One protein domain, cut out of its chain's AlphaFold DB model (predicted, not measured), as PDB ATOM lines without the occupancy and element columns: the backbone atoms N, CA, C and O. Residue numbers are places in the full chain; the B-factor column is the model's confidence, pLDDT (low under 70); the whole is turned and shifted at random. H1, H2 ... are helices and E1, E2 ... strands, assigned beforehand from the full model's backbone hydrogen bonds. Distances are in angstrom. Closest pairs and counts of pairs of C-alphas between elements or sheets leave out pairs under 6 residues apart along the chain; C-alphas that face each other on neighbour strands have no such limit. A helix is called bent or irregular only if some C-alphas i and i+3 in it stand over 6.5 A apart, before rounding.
ATOM      1  N   ILE A   6      17.729  19.852 -33.580       97.88
ATOM      2  CA  ILE A   6      17.669  20.529 -32.286       97.88
ATOM      3  C   ILE A   6      18.207  19.624 -31.179       97.88
ATOM      4  O   ILE A   6      18.126  18.397 -31.285       97.88
ATOM      5  N   LYS A   7      18.691  20.213 -30.079       97.94
ATOM      6  CA  LYS A   7      18.790  19.494 -28.803       97.94
ATOM      7  C   LYS A   7      17.381  19.292 -28.270       97.94
ATOM      8  O   LYS A   7      16.632  20.255 -28.103       97.94
ATOM      9  N   SER A   8      17.019  18.032 -28.066       97.69
ATOM     10  CA  SER A   8      15.663  17.640 -27.702       97.69
ATOM     11  C   SER A   8      15.612  17.043 -26.303       97.69
ATOM     12  O   SER A   8      16.555  16.375 -25.893       97.69
ATOM     13  N   LYS A   9      14.483  17.228 -25.610       96.62
ATOM     14  CA  LYS A   9      14.186  16.602 -24.309       96.62
ATOM     15  C   LYS A   9      13.974  15.081 -24.387       96.62
ATOM     16  O   LYS A   9      13.843  14.433 -23.355       96.62
ATOM     17  N   GLY A  10      13.865  14.511 -25.592       92.25
ATOM     18  CA  GLY A  10      13.682  13.070 -25.792       92.25
ATOM     19  C   GLY A  10      14.922  12.244 -25.429       92.25
ATOM     20  O   GLY A  10      16.017  12.774 -25.278       92.25
ATOM     21  N   THR A  11      14.766  10.920 -25.358       92.81
ATOM     22  CA  THR A  11      15.825   9.970 -24.954       92.81
ATOM     23  C   THR A  11      17.095  10.045 -25.804       92.81
ATOM     24  O   THR A  11      18.193   9.867 -25.288       92.81
ATOM     25  N   LEU A  12      16.963  10.355 -27.095       94.19
ATOM     26  CA  LEU A  12      18.093  10.533 -28.014       94.19
ATOM     27  C   LEU A  12      18.842  11.862 -27.807       94.19
ATOM     28  O   LEU A  12      19.923  12.049 -28.360       94.19
ATOM     29  N   GLY A  13      18.269  12.820 -27.071       95.56
ATOM     30  CA  GLY A  13      18.862  14.141 -26.834       95.56
ATOM     31  C   GLY A  13      18.944  15.048 -28.071       95.56
ATOM     32  O   GLY A  13      19.404  16.191 -27.977       95.56
ATOM     33  N   ALA A  14      18.512  14.566 -29.237       96.88
ATOM     34  CA  ALA A  14      18.502  15.289 -30.499       96.88
ATOM     35  C   ALA A  14      17.315  14.861 -31.369       96.88
ATOM     36  O   ALA A  14      16.850  13.723 -31.287       96.88
ATOM     37  N   LYS A  15      16.825  15.779 -32.201       97.44
ATOM     38  CA  LYS A  15      15.731  15.522 -33.144       97.44
ATOM     39  C   LYS A  15      15.916  16.372 -34.398       97.44
ATOM     40  O   LYS A  15      16.233  17.554 -34.281       97.44
ATOM     41  N   VAL A  16      15.748  15.777 -35.579       96.94
ATOM     42  CA  VAL A  16      15.828  16.506 -36.857       96.94
ATOM     43  C   VAL A  16      14.736  17.569 -36.937       96.94
ATOM     44  O   VAL A  16      13.648  17.377 -36.388       96.94
ATOM     45  N   ILE A  17      15.033  18.699 -37.578       96.19
ATOM     46  CA  ILE A  17      14.137  19.863 -37.560       96.19
ATOM     47  C   ILE A  17      12.782  19.552 -38.207       96.19
ATOM     48  O   ILE A  17      11.758  20.050 -37.753       96.19
ATOM     49  N   GLU A  18      12.767  18.658 -39.193       96.25
ATOM     50  CA  GLU A  18      11.580  18.220 -39.928       96.25
ATOM     51  C   GLU A  18      10.597  17.417 -39.057       96.25
ATOM     52  O   GLU A  18       9.410  17.360 -39.365       96.25
ATOM     53  N   MET A  19      11.068  16.806 -37.964       95.25
ATOM     54  CA  MET A  19      10.246  16.020 -37.028       95.25
ATOM     55  C   MET A  19      10.056  16.715 -35.674       95.25
ATOM     56  O   MET A  19       9.392  16.176 -34.785       95.25
ATOM     57  N   ALA A  20      10.682  17.876 -35.479       96.62
ATOM     58  CA  ALA A  20      10.711  18.576 -34.208       96.62
ATOM     59  C   ALA A  20       9.527  19.528 -34.039       96.62
ATOM     60  O   ALA A  20       9.125  20.238 -34.958       96.62
ATOM     61  N   ARG A  21       9.010  19.593 -32.813       96.69
ATOM     62  CA  ARG A  21       8.049  20.602 -32.359       96.69
ATOM     63  C   ARG A  21       8.716  21.527 -31.349       96.69
ATOM     64  O   ARG A  21       9.704  21.163 -30.717       96.69
ATOM     65  N   LEU A  22       8.151  22.715 -31.143       95.88
ATOM     66  CA  LEU A  22       8.705  23.698 -30.203       95.88
ATOM     67  C   LEU A  22       8.863  23.123 -28.780       95.88
ATOM     68  O   LEU A  22       9.866  23.358 -28.111       95.88
ATOM     69  N   GLU A  23       7.899  22.314 -28.343       96.75
ATOM     70  CA  GLU A  23       7.908  21.635 -27.041       96.75
ATOM     71  C   GLU A  23       9.057  20.630 -26.865       96.75
ATOM     72  O   GLU A  23       9.501  20.402 -25.730       96.75
ATOM     73  N   ASP A  24       9.581  20.092 -27.972       97.19
ATOM     74  CA  ASP A  24      10.691  19.144 -27.966       97.19
ATOM     75  C   ASP A  24      12.019  19.809 -27.596       97.19
ATOM     76  O   ASP A  24      12.940  19.090 -27.212       97.19
ATOM     77  N   ILE A  25      12.141  21.138 -27.713       97.56
ATOM     78  CA  ILE A  25      13.400  21.869 -27.524       97.56
ATOM     79  C   ILE A  25      13.848  21.813 -26.067       97.56
ATOM     80  O   ILE A  25      13.169  22.309 -25.162       97.56
ATOM     81  N   ASP A  26      15.052  21.290 -25.845       97.88
ATOM     82  CA  ASP A  26      15.712  21.348 -24.547       97.88
ATOM     83  C   ASP A  26      16.451  22.682 -24.377       97.88
ATOM     84  O   ASP A  26      17.640  22.822 -24.661       97.88
ATOM     85  N   SER A  27      15.723  23.693 -23.901       96.56
ATOM     86  CA  SER A  27      16.300  25.016 -23.637       96.56
ATOM     87  C   SER A  27      17.406  25.007 -22.573       96.56
ATOM     88  O   SER A  27      18.227  25.922 -22.553       96.56
ATOM     89  N   GLN A  28      17.446  24.016 -21.675       95.56
ATOM     90  CA  GLN A  28      18.485  23.932 -20.650       95.56
ATOM     91  C   GLN A  28      19.820  23.541 -21.285       95.56
ATOM     92  O   GLN A  28      20.804  24.250 -21.074       95.56
ATOM     93  N   LYS A  29      19.824  22.530 -22.165       96.81
ATOM     94  CA  LYS A  29      21.011  22.134 -22.946       96.81
ATOM     95  C   LYS A  29      21.629  23.307 -23.699       96.81
ATOM     96  O   LYS A  29      22.845  23.449 -23.717       96.81
ATOM     97  N   TYR A  30      20.812  24.160 -24.317       96.12
ATOM     98  CA  TYR A  30      21.325  25.339 -25.024       96.12
ATOM     99  C   TYR A  30      21.941  26.379 -24.080       96.12
ATOM    100  O   TYR A  30      22.945  26.992 -24.434       96.12
ATOM    101  N   ARG A  31      21.390  26.566 -22.871       93.50
ATOM    102  CA  ARG A  31      21.989  27.455 -21.859       93.50
ATOM    103  C   ARG A  31      23.318  26.912 -21.338       93.50
ATOM    104  O   ARG A  31      24.254  27.683 -21.184       93.50
ATOM    105  N   GLU A  32      23.401  25.608 -21.091       94.50
ATOM    106  CA  GLU A  32      24.648  24.936 -20.700       94.50
ATOM    107  C   GLU A  32      25.709  25.076 -21.793       94.50
ATOM    108  O   GLU A  32      26.850  25.427 -21.502       94.50
ATOM    109  N   LEU A  33      25.315  24.882 -23.056       95.06
ATOM    110  CA  LEU A  33      26.204  25.055 -24.201       95.06
ATOM    111  C   LEU A  33      26.724  26.496 -24.293       95.06
ATOM    112  O   LEU A  33      27.911  26.705 -24.513       95.06
ATOM    113  N   LEU A  34      25.840  27.480 -24.095       93.00
ATOM    114  CA  LEU A  34      26.208  28.893 -24.080       93.00
ATOM    115  C   LEU A  34      27.188  29.205 -22.943       93.00
ATOM    116  O   LEU A  34      28.170  29.905 -23.172       93.00
ATOM    117  N   LYS A  35      26.939  28.675 -21.738       92.69
ATOM    118  CA  LYS A  35      27.843  28.830 -20.593       92.69
ATOM    119  C   LYS A  35      29.216  28.248 -20.900       92.69
ATOM    120  O   LYS A  35      30.197  28.972 -20.816       92.69
ATOM    121  N   SER A  36      29.269  26.992 -21.331       94.31
ATOM    122  CA  SER A  36      30.523  26.302 -21.642       94.31
ATOM    123  C   SER A  36      31.309  26.985 -22.767       94.31
ATOM    124  O   SER A  36      32.528  27.087 -22.684       94.31
ATOM    125  N   ALA A  37      30.629  27.502 -23.795       93.69
ATOM    126  CA  ALA A  37      31.288  28.204 -24.896       93.69
ATOM    127  C   ALA A  37      31.941  29.528 -24.467       93.69
ATOM    128  O   ALA A  37      32.901  29.964 -25.097       93.69
ATOM    129  N   LEU A  38      31.408  30.178 -23.428       93.19
ATOM    130  CA  LEU A  38      31.871  31.487 -22.966       93.19
ATOM    131  C   LEU A  38      32.746  31.417 -21.713       93.19
ATOM    132  O   LEU A  38      33.432  32.390 -21.437       93.19
ATOM    133  N   GLU A  39      32.749  30.299 -20.986       91.88
ATOM    134  CA  GLU A  39      33.409  30.133 -19.683       91.88
ATOM    135  C   GLU A  39      34.849  30.653 -19.685       91.88
ATOM    136  O   GLU A  39      35.153  31.603 -18.979       91.88
ATOM    137  N   GLN A  40      35.693  30.166 -20.596       93.19
ATOM    138  CA  GLN A  40      37.099  30.584 -20.674       93.19
ATOM    139  C   GLN A  40      37.278  32.083 -20.960       93.19
ATOM    140  O   GLN A  40      38.213  32.707 -20.465       93.19
ATOM    141  N   VAL A  41      36.398  32.659 -21.783       93.88
ATOM    142  CA  VAL A  41      36.449  34.086 -22.130       93.88
ATOM    143  C   VAL A  41      36.018  34.931 -20.937       93.88
ATOM    144  O   VAL A  41      36.635  35.952 -20.658       93.88
ATOM    145  N   LEU A  42      34.966  34.512 -20.237       92.62
ATOM    146  CA  LEU A  42      34.441  35.199 -19.063       92.62
ATOM    147  C   LEU A  42      35.413  35.109 -17.883       92.62
ATOM    148  O   LEU A  42      35.704  36.131 -17.268       92.62
ATOM    149  N   ASP A  43      36.003  33.937 -17.655       91.88
ATOM    150  CA  ASP A  43      37.021  33.710 -16.630       91.88
ATOM    151  C   ASP A  43      38.263  34.581 -16.869       91.88
ATOM    152  O   ASP A  43      38.785  35.195 -15.941       91.88
ATOM    153  N   ALA A  44      38.712  34.710 -18.124       95.62
ATOM    154  CA  ALA A  44      39.828  35.593 -18.480       95.62
ATOM    155  C   ALA A  44      39.532  37.082 -18.225       95.62
ATOM    156  O   ALA A  44      40.458  37.883 -18.088       95.62
ATOM    157  N   LEU A  45      38.252  37.452 -18.185       93.81
ATOM    158  CA  LEU A  45      37.781  38.804 -17.902       93.81
ATOM    159  C   LEU A  45      37.392  39.003 -16.428       93.81
ATOM    160  O   LEU A  45      36.954  40.099 -16.087       93.81
ATOM    161  N   ASP A  46      37.554  37.983 -15.574       91.12
ATOM    162  CA  ASP A  46      37.078  37.961 -14.180       91.12
ATOM    163  C   ASP A  46      35.573  38.288 -14.067       91.12
ATOM    164  O   ASP A  46      35.119  39.010 -13.180       91.12
ATOM    165  N   ILE A  47      34.786  37.791 -15.027       90.31
ATOM    166  CA  ILE A  47      33.330  37.947 -15.085       90.31
ATOM    167  C   ILE A  47      32.694  36.577 -14.876       90.31
ATOM    168  O   ILE A  47      33.001  35.627 -15.585       90.31
ATOM    169  N   SER A  48      31.732  36.460 -13.965       87.38
ATOM    170  CA  SER A  48      30.944  35.231 -13.828       87.38
ATOM    171  C   SER A  48      29.816  35.146 -14.865       87.38
ATOM    172  O   SER A  48      29.237  36.147 -15.305       87.38
ATOM    173  N   PHE A  49      29.423  33.920 -15.226       85.38
ATOM    174  CA  PHE A  49      28.284  33.697 -16.123       85.38
ATOM    175  C   PHE A  49      26.968  34.281 -15.559       85.38
ATOM    176  O   PHE A  49      26.064  34.707 -16.281       85.38
ATOM    177  N   GLU A  50      26.848  34.323 -14.241       85.06
ATOM    178  CA  GLU A  50      25.698  34.829 -13.506       85.06
ATOM    179  C   GLU A  50      25.573  36.358 -13.630       85.06
ATOM    180  O   GLU A  50      24.455  36.873 -13.746       85.06
ATOM    181  N   GLU A  51      26.699  37.073 -13.704       82.50
ATOM    182  CA  GLU A  51      26.735  38.519 -13.944       82.50
ATOM    183  C   GLU A  51      26.235  38.880 -15.348       82.50
ATOM    184  O   GLU A  51      25.423  39.801 -15.493       82.50
ATOM    185  N   ILE A  52      26.624  38.120 -16.380       82.81
ATOM    186  CA  ILE A  52      26.157  38.366 -17.757       82.81
ATOM    187  C   ILE A  52      24.695  37.973 -17.974       82.81
ATOM    188  O   ILE A  52      24.010  38.566 -18.807       82.81
ATOM    189  N   LYS A  53      24.177  37.015 -17.196       79.50
ATOM    190  CA  LYS A  53      22.766  36.601 -17.235       79.50
ATOM    191  C   LYS A  53      21.814  37.715 -16.767       79.50
ATOM    192  O   LYS A  53      20.598  37.556 -16.840       79.50
ATOM    193  N   GLY A  54      22.343  38.849 -16.304       66.06
ATOM    194  CA  GLY A  54      21.546  39.991 -15.872       66.06
ATOM    195  C   GLY A  54      21.086  39.887 -14.422       66.06
ATOM    196  O   GLY A  54      20.275  40.707 -13.992       66.06
ATOM    197  N   ILE A  55      21.644  38.957 -13.634       57.88
ATOM    198  CA  ILE A  55      21.597  39.053 -12.172       57.88
ATOM    199  C   ILE A  55      22.603  40.140 -11.777       57.88
ATOM    200  O   ILE A  55      23.632  39.896 -11.155       57.88
ATOM    201  N   LYS A  56      22.322  41.389 -12.163       54.00
ATOM    202  CA  LYS A  56      22.941  42.519 -11.484       54.00
ATOM    203  C   LYS A  56      22.431  42.429 -10.053       54.00
ATOM    204  O   LYS A  56      21.218  42.477  -9.846       54.00
ATOM    205  N   LYS A  57      23.354  42.207  -9.110       56.12
ATOM    206  CA  LYS A  57      23.137  42.190  -7.655       56.12
ATOM    207  C   LYS A  57      22.009  43.154  -7.281       56.12
ATOM    208  O   LYS A  57      21.920  44.230  -7.872       56.12
ATOM    209  N   MET A  58      21.169  42.793  -6.309       57.06
ATOM    210  CA  MET A  58      20.069  43.628  -5.787       57.06
ATOM    211  C   MET A  58      20.442  45.123  -5.638       57.06
ATOM    212  O   MET A  58      19.603  45.995  -5.855       57.06
ATOM    213  N   ASP A  59      21.718  45.421  -5.387       57.38
ATOM    214  CA  ASP A  59      22.359  46.743  -5.415       57.38
ATOM    215  C   ASP A  59      22.052  47.611  -6.658       57.38
ATOM    216  O   ASP A  59      21.958  48.834  -6.551       57.38
ATOM    217  N   ALA A  60      21.871  47.018  -7.844       57.22
ATOM    218  CA  ALA A  60      21.508  47.736  -9.069       57.22
ATOM    219  C   ALA A  60      20.018  48.117  -9.118       57.22
ATOM    220  O   ALA A  60      19.676  49.164  -9.667       57.22
ATOM    221  N   PHE A  61      19.139  47.312  -8.511       56.84
ATOM    222  CA  PHE A  61      17.701  47.595  -8.423       56.84
ATOM    223  C   PHE A  61      17.393  48.702  -7.405       56.84
ATOM    224  O   PHE A  61      16.500  49.517  -7.635       56.84
ATOM    225  N   PHE A  62      18.153  48.792  -6.309       61.66
ATOM    226  CA  PHE A  62      17.935  49.813  -5.275       61.66
ATOM    227  C   PHE A  62      18.495  51.204  -5.624       61.66
ATOM    228  O   PHE A  62      18.067  52.189  -5.025       61.66
ATOM    229  N   LYS A  63      19.386  51.332  -6.620       56.75
ATOM    230  CA  LYS A  63      19.914  52.638  -7.072       56.75
ATOM    231  C   LYS A  63      18.940  53.471  -7.918       56.75
ATOM    232  O   LYS A  63      19.176  54.661  -8.074       56.75
ATOM    233  N   ILE A  64      17.856  52.886  -8.436       55.19
ATOM    234  CA  ILE A  64      16.881  53.582  -9.306       55.19
ATOM    235  C   ILE A  64      15.797  54.326  -8.489       55.19
ATOM    236  O   ILE A  64      15.035  55.111  -9.039       55.19
TER     237      ILE A  64
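This is residues 6 to 64 of the 66 residues of an uncharacterized protein of Candidatus Lokiarchaeota archaeon (UniProt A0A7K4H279). One long, kinked helix, H1, makes the long middle of this extended model, with a small head of loops and one short strand, E1, before its first residue. After H1 the chain folds back and then runs off as a tail with two short helices, H2 and H3; residues 54 to 64, of which 58 to 62 belong to H3, stick out free. The 59 printed residues hold one named strand and three named helices, in the order E1, H1, H2, H3, and the class is mostly helix. The whole is extended, with a radius of gyration of the C-alphas of 16.3 A, and elongated, spanning 48 by 29 by 17 A.

Begin with H1, residues 27 to 44: find C-alpha 27 at (16.300, 25.016, -23.637), and from there the helix runs 26.3 A to C-alpha 44 at (39.828, 35.593, -18.480). Look near residue 38 for a kink of 42 degrees; H1 is irregular there, with C-alphas 37 and 40 standing 7.6 A apart. Earlier in the lines is E1, residues 14 to 16, 7.0 A from first to last C-alpha. Beyond H1 come H2, residues 49 to 52, 5.4 A long, and H3, residues 58 to 62, 6.6 A long, which ends at C-alpha 62 at (17.935, 49.813, -5.275).

From H1, look first to H2: the two only just touch, with 3 pairs of C-alphas within 8 A, and H1 does so with residues 35 to 42 alone. Their closest C-alphas are those of Lys 35 and Phe 49, 6.6 A apart, and their centres are 10.1 A apart. H3 touches no helix, and it is apart from H1, H2 and E1. E1 is apart from H1 and H2 too; it pairs with no named strand, but residues 6 to 7 pair with residues 14 to 15 of E1, antiparallel. Along the backbone, every O i to N i+4 pair of H3 is within hydrogen-bond range, as are 12 of 14 in H1; H2 is too short for such a pair, and its one O i to N i+3 pair is within range.

Look for the two C-alphas farthest apart at Glu 18 and Lys 63, 48.3 A from each other. Without the residues that stand free, the body has 48 residues and spans 41 by 17 by 15 A. The printed part, residues 6 to 64, has no cut. The links H1 to H2 and H2 to H3 are tight, and the link E1 to H1, with 10 residues, is short. In the B-factor column the mean pLDDT of the printed part is 87.0, and residues 54 to 64 are under 70.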